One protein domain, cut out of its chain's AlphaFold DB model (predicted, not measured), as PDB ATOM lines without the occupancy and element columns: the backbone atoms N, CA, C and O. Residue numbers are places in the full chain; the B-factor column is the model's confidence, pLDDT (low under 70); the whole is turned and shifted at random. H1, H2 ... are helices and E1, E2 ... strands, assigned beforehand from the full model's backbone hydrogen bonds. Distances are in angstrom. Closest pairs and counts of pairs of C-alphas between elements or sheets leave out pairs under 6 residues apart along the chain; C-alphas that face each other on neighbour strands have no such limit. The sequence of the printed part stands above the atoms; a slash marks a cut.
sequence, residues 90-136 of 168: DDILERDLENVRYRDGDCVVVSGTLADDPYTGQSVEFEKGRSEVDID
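This is residues 90 to 136 of the 168 residues of the protein "DUF1524 domain-containing protein" of Streptomyces sp. (UniProt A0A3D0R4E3). A small sheet of three antiparallel strands, with E2 in the middle, has one short helix, H1, over one face, running along E1 and E2. The loops between the strands, residues 103 to 108 and 115 to 123, extend it at opposite ends, and residues 128 to 136 turn back beyond E3 as a tail with no named element. The printed part has 47 residues, with one named helix and three named strands in the order H1, E1, E2, E3; the sheet's order is E1, E2, E3. The class is mixed, helices and strands, with under half of the residues in named elements. The whole is compact, with a radius of gyration of the C-alphas of 10.2 A, yet elongated, spanning 33 by 20 by 18 A.

H1, residues 90 to 96, is on the sheet at a height of 8.7 A over it. It lies over E2, residues 109 to 114, and only just over E1, residues 98 to 102, on which 3 of its 7 C-alphas fall. Its line stands at 16 degrees to E2 on the local plane, along the strands. The closest C-alphas of H1 and E2 are those of Asp 90 and Val 109, 5.7 A apart. Every O i to N i+4 pair in H1 is within hydrogen-bond range. E1 and E2 form an antiparallel hairpin at 172 degrees, with N 98 and O 113 within hydrogen-bond range at 2.8 A. E2 and E3, residues 124 to 127, form another at 177 degrees, with N 114 and O 124 at 2.8 A. The three make a meander, each strand the antiparallel neighbour of the one before. The edge strands E1 and E3 are apart.

H1 begins at C-alpha 90, (176.169, 261.457, -127.149), and is 9.9 A long. E1 measures 12.1 A and E2 12.6 A. E3 measures 9.7 A and ends at C-alpha 127, (168.982, 265.705, -118.076).

The C-alphas of Gly 105 and Thr 120 are the two farthest apart, at 33.1 A. The printed part has no cut; the link H1 to E1 is tight, and the other two are short. Mean pLDDT of the printed part is 93.6, and no printed residue is under 70.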
ATOM      1  N   ASP A  90     175.888 262.211-128.364       95.62
ATOM      2  CA  ASP A  90     176.169 261.457-127.149       95.62
ATOM      3  C   ASP A  90     177.690 261.379-126.907       95.62
ATOM      4  O   ASP A  90     178.098 261.498-125.756       95.62
ATOM      5  N   ASP A  91     178.522 261.374-127.960       95.62
ATOM      6  CA  ASP A  91     179.986 261.510-127.832       95.62
ATOM      7  C   ASP A  91     180.403 262.857-127.202       95.62
ATOM      8  O   ASP A  91     181.279 262.910-126.340       95.62
ATOM      9  N   ILE A  92     179.771 263.964-127.614       95.88
ATOM     10  CA  ILE A  92     180.030 265.300-127.047       95.88
ATOM     11  C   ILE A  92     179.573 265.361-125.589       95.88
ATOM     12  O   ILE A  92     180.313 265.845-124.738       95.88
ATOM     13  N   LEU A  93     178.379 264.843-125.283       95.69
ATOM     14  CA  LEU A  93     177.872 264.817-123.908       95.69
ATOM     15  C   LEU A  93     178.759 263.965-122.997       95.69
ATOM     16  O   LEU A  93     178.988 264.348-121.857       95.69
ATOM     17  N   GLU A  94     179.264 262.830-123.479       95.56
ATOM     18  CA  GLU A  94     180.226 262.015-122.736       95.56
ATOM     19  C   GLU A  94     181.538 262.760-122.481       95.56
ATOM     20  O   GLU A  94     182.088 262.673-121.384       95.56
ATOM     21  N   ARG A  95     182.036 263.498-123.476       95.44
ATOM     22  CA  ARG A  95     183.276 264.270-123.359       95.44
ATOM     23  C   ARG A  95     183.152 265.437-122.374       95.44
ATOM     24  O   ARG A  95     184.091 265.669-121.616       95.44
ATOM     25  N   ASP A  96     182.047 266.180-122.432       95.31
ATOM     26  CA  ASP A  96     181.915 267.484-121.764       95.31
ATOM     27  C   ASP A  96     181.234 267.425-120.397       95.31
ATOM     28  O   ASP A  96     181.403 268.337-119.586       95.31
ATOM     29  N   LEU A  97     180.450 266.381-120.123       96.12
ATOM     30  CA  LEU A  97     179.762 266.253-118.846       96.12
ATOM     31  C   LEU A  97     180.594 265.467-117.834       96.12
ATOM     32  O   LEU A  97     181.213 264.448-118.124       96.12
ATOM     33  N   GLU A  98     180.504 265.887-116.580       97.50
ATOM     34  CA  GLU A  98     180.945 265.110-115.435       97.50
ATOM     35  C   GLU A  98     179.818 264.214-114.910       97.50
ATOM     36  O   GLU A  98     178.628 264.475-115.115       97.50
ATOM     37  N   ASN A  99     180.189 263.166-114.166       97.06
ATOM     38  CA  ASN A  99     179.244 262.252-113.510       97.06
ATOM     39  C   ASN A  99     178.182 261.676-114.472       97.06
ATOM     40  O   ASN A  99     177.015 261.503-114.102       97.06
ATOM     41  N   VAL A 100     178.605 261.391-115.707       97.19
ATOM     42  CA  VAL A 100     177.754 260.925-116.806       97.19
ATOM     43  C   VAL A 100     177.014 259.649-116.421       97.19
ATOM     44  O   VAL A 100     177.592 258.697-115.892       97.19
ATOM     45  N   ARG A 101     175.715 259.615-116.718       97.00
ATOM     46  CA  ARG A 101     174.907 258.396-116.687       97.00
ATOM     47  C   ARG A 101     174.352 258.107-118.065       97.00
ATOM     48  O   ARG A 101     173.866 259.005-118.755       97.00
ATOM     49  N   TYR A 102     174.347 256.827-118.392       96.44
ATOM     50  CA  TYR A 102     173.847 256.298-119.648       96.44
ATOM     51  C   TYR A 102     172.508 255.600-119.450       96.44
ATOM     52  O   TYR A 102     172.166 255.167-118.346       96.44
ATOM     53  N   ARG A 103     171.747 255.476-120.534       95.31
ATOM     54  CA  ARG A 103     170.657 254.505-120.604       95.31
ATOM     55  C   ARG A 103     171.258 253.097-120.578       95.31
ATOM     56  O   ARG A 103     172.238 252.841-121.268       95.31
ATOM     57  N   ASP A 104     170.653 252.189-119.816       89.38
ATOM     58  CA  ASP A 104     171.148 250.818-119.657       89.38
ATOM     59  C   ASP A 104     171.486 250.139-120.996       89.38
ATOM     60  O   ASP A 104     170.631 250.012-121.876       89.38
ATOM     61  N   GLY A 105     172.729 249.658-121.110       80.94
ATOM     62  CA  GLY A 105     173.206 248.851-122.236       80.94
ATOM     63  C   GLY A 105     173.538 249.616-123.522       80.94
ATOM     64  O   GLY A 105     173.715 248.963-124.547       80.94
ATOM     65  N   ASP A 106     173.618 250.949-123.483       89.12
ATOM     66  CA  ASP A 106     173.858 251.804-124.653       89.12
ATOM     67  C   ASP A 106     174.723 253.032-124.288       89.12
ATOM     68  O   ASP A 106     174.909 253.333-123.110       89.12
ATOM     69  N   CYS A 107     175.230 253.766-125.281       93.19
ATOM     70  CA  CYS A 107     176.005 255.002-125.100       93.19
ATOM     71  C   CYS A 107     175.147 256.272-125.052       93.19
ATOM     72  O   CYS A 107     175.657 257.387-125.009       93.19
ATOM     73  N   VAL A 108     173.824 256.128-125.011       95.06
ATOM     74  CA  VAL A 108     172.913 257.269-124.906       95.06
ATOM     75  C   VAL A 108     173.050 257.924-123.533       95.06
ATOM     76  O   VAL A 108     172.584 257.376-122.529       95.06
ATOM     77  N   VAL A 109     173.602 259.137-123.496       96.56
ATOM     78  CA  VAL A 109     173.743 259.926-122.271       96.56
ATOM     79  C   VAL A 109     172.368 260.438-121.840       96.56
ATOM     80  O   VAL A 109     171.624 261.040-122.629       96.56
ATOM     81  N   VAL A 110     172.000 260.172-120.582       96.81
ATOM     82  CA  VAL A 110     170.710 260.567-119.990       96.81
ATOM     83  C   VAL A 110     170.840 261.661-118.941       96.81
ATOM     84  O   VAL A 110     169.898 262.434-118.779       96.81
ATOM     85  N   SER A 111     171.983 261.754-118.259       96.88
ATOM     86  CA  SER A 111     172.254 262.834-117.311       96.88
ATOM     87  C   SER A 111     173.745 263.056-117.100       96.88
ATOM     88  O   SER A 111     174.524 262.120-117.255       96.88
ATOM     89  N   GLY A 112     174.109 264.242-116.636       96.94
ATOM     90  CA  GLY A 112     175.453 264.591-116.185       96.94
ATOM     91  C   GLY A 112     175.485 266.041-115.716       96.94
ATOM     92  O   GLY A 112     174.443 266.696-115.633       96.94
ATOM     93  N   THR A 113     176.670 266.555-115.426       97.19
ATOM     94  CA  THR A 113     176.854 267.944-115.001       97.19
ATOM     95  C   THR A 113     177.855 268.617-115.922       97.19
ATOM     96  O   THR A 113     178.996 268.181-116.009       97.19
ATOM     97  N   LEU A 114     177.439 269.689-116.591       95.88
ATOM     98  CA  LEU A 114     178.355 270.587-117.279       95.88
ATOM     99  C   LEU A 114     178.928 271.519-116.212       95.88
ATOM    100  O   LEU A 114     178.209 272.375-115.699       95.88
ATOM    101  N   ALA A 115     180.168 271.292-115.781       95.56
ATOM    102  CA  ALA A 115     180.762 272.052-114.679       95.56
ATOM    103  C   ALA A 115     181.044 273.511-115.074       95.56
ATOM    104  O   ALA A 115     180.740 274.423-114.304       95.56
ATOM    105  N   ASP A 116     181.548 273.706-116.293       93.94
ATOM    106  CA  ASP A 116     181.980 274.991-116.832       93.94
ATOM    107  C   ASP A 116     181.321 275.230-118.199       93.94
ATOM    108  O   ASP A 116     181.916 274.960-119.242       93.94
ATOM    109  N   ASP A 117     180.080 275.732-118.214       93.50
ATOM    110  CA  ASP A 117     179.454 276.168-119.467       93.50
ATOM    111  C   ASP A 117     180.310 277.278-120.111       93.50
ATOM    112  O   ASP A 117     180.462 278.350-119.514       93.50
ATOM    113  N   PRO A 118     180.856 277.083-121.326       91.56
ATOM    114  CA  PRO A 118     181.736 278.062-121.963       91.56
ATOM    115  C   PRO A 118     181.052 279.404-122.266       91.56
ATOM    116  O   PRO A 118     181.745 280.401-122.479       91.56
ATOM    117  N   TYR A 119     179.717 279.452-122.310       92.00
ATOM    118  CA  TYR A 119     178.969 280.667-122.630       92.00
ATOM    119  C   TYR A 119     178.606 281.489-121.398       92.00
ATOM    120  O   TYR A 119     178.587 282.721-121.469       92.00
ATOM    121  N   THR A 120     178.314 280.834-120.276       93.31
ATOM    122  CA  THR A 120     177.849 281.512-119.054       93.31
ATOM    123  C   THR A 120     178.833 281.428-117.889       93.31
ATOM    124  O   THR A 120     178.739 282.225-116.955       93.31
ATOM    125  N   GLY A 121     179.782 280.490-117.931       94.56
ATOM    126  CA  GLY A 121     180.682 280.149-116.829       94.56
ATOM    127  C   GLY A 121     179.973 279.493-115.640       94.56
ATOM    128  O   GLY A 121     180.530 279.462-114.544       94.56
ATOM    129  N   GLN A 122     178.727 279.046-115.813       94.56
ATOM    130  CA  GLN A 122     177.930 278.432-114.756       94.56
ATOM    131  C   GLN A 122     177.968 276.909-114.855       94.56
ATOM    132  O   GLN A 122     178.111 276.343-115.937       94.56
ATOM    133  N   SER A 123     177.768 276.252-113.713       95.88
ATOM    134  CA  SER A 123     177.505 274.817-113.693       95.88
ATOM    135  C   SER A 123     176.030 274.548-113.992       95.88
ATOM    136  O   SER A 123     175.148 275.188-113.409       95.88
ATOM    137  N   VAL A 124     175.767 273.594-114.887       95.00
ATOM    138  CA  VAL A 124     174.425 273.247-115.361       95.00
ATOM    139  C   VAL A 124     174.208 271.737-115.286       95.00
ATOM    140  O   VAL A 124     175.027 270.945-115.751       95.00
ATOM    141  N   GLU A 125     173.076 271.314-114.722       95.88
ATOM    142  CA  GLU A 125     172.667 269.909-114.760       95.88
ATOM    143  C   GLU A 125     172.032 269.567-116.112       95.88
ATOM    144  O   GLU A 125     171.032 270.156-116.543       95.88
ATOM    145  N   PHE A 126     172.603 268.567-116.779       96.56
ATOM    146  CA  PHE A 126     172.019 267.969-117.965       96.56
ATOM    147  C   PHE A 126     171.129 266.795-117.574       96.56
ATOM    148  O   PHE A 126     171.554 265.852-116.908       96.56
ATOM    149  N   GLU A 127     169.910 266.811-118.091       96.19
ATOM    150  CA  GLU A 127     168.982 265.705-118.076       96.19
ATOM    151  C   GLU A 127     168.230 265.642-119.407       96.19
ATOM    152  O   GLU A 127     167.532 266.577-119.821       96.19
ATOM    153  N   LYS A 128     168.364 264.505-120.094       92.81
ATOM    154  CA  LYS A 128     167.827 264.314-121.442       92.81
ATOM    155  C   LYS A 128     166.307 264.512-121.443       92.81
ATOM    156  O   LYS A 128     165.568 263.798-120.768       92.81
ATOM    157  N   GLY A 129     165.841 265.471-122.241       91.25
ATOM    158  CA  GLY A 129     164.419 265.789-122.406       91.25
ATOM    159  C   GLY A 129     163.811 266.678-121.317       91.25
ATOM    160  O   GLY A 129     162.614 266.947-121.388       91.25
ATOM    161  N   ARG A 130     164.595 267.132-120.328       89.06
ATOM    162  CA  ARG A 130     164.146 268.093-119.304       89.06
ATOM    163  C   ARG A 130     165.030 269.332-119.184       89.06
ATOM    164  O   ARG A 130     164.507 270.378-118.817       89.06
ATOM    165  N   SER A 131     166.320 269.225-119.493       84.00
ATOM    166  CA  SER A 131     167.243 270.363-119.468       84.00
ATOM    167  C   SER A 131     167.179 271.205-120.740       84.00
ATOM    168  O   SER A 131     166.881 270.695-121.819       84.00
ATOM    169  N   GLU A 132     167.546 272.480-120.598       79.62
ATOM    170  CA  GLU A 132     167.717 273.460-121.686       79.62
ATOM    171  C   GLU A 132     169.131 273.434-122.300       79.62
ATOM    172  O   GLU A 132     169.499 274.320-123.063       79.62
ATOM    173  N   VAL A 133     169.947 272.430-121.957       87.19
ATOM    174  CA  VAL A 133     171.297 272.272-122.510       87.19
ATOM    175  C   VAL A 133     171.202 271.720-123.930       87.19
ATOM    176  O   VAL A 133     170.842 270.555-124.160       87.19
ATOM    177  N   ASP A 134     171.570 272.571-124.875       90.19
ATOM    178  CA  ASP A 134     171.778 272.229-126.271       90.19
ATOM    179  C   ASP A 134     173.267 272.146-126.591       90.19
ATOM    180  O   ASP A 134     174.095 272.716-125.895       90.19
ATOM    181  N   ILE A 135     173.581 271.414-127.658       92.38
ATOM    182  CA  ILE A 135     174.932 271.347-128.212       92.38
ATOM    183  C   ILE A 135     174.933 272.243-129.431       92.38
ATOM    184  O   ILE A 135     174.116 272.041-130.344       92.38
ATOM    185  N   ASP A 136     175.837 273.207-129.446       92.38
ATOM    186  CA  ASP A 136     175.959 274.173-130.518       92.38
ATOM    187  C   ASP A 136     177.139 273.858-131.436       92.38
ATOM    188  O   ASP A 136     178.133 273.239-131.064       92.38
TER     189      ASP A 136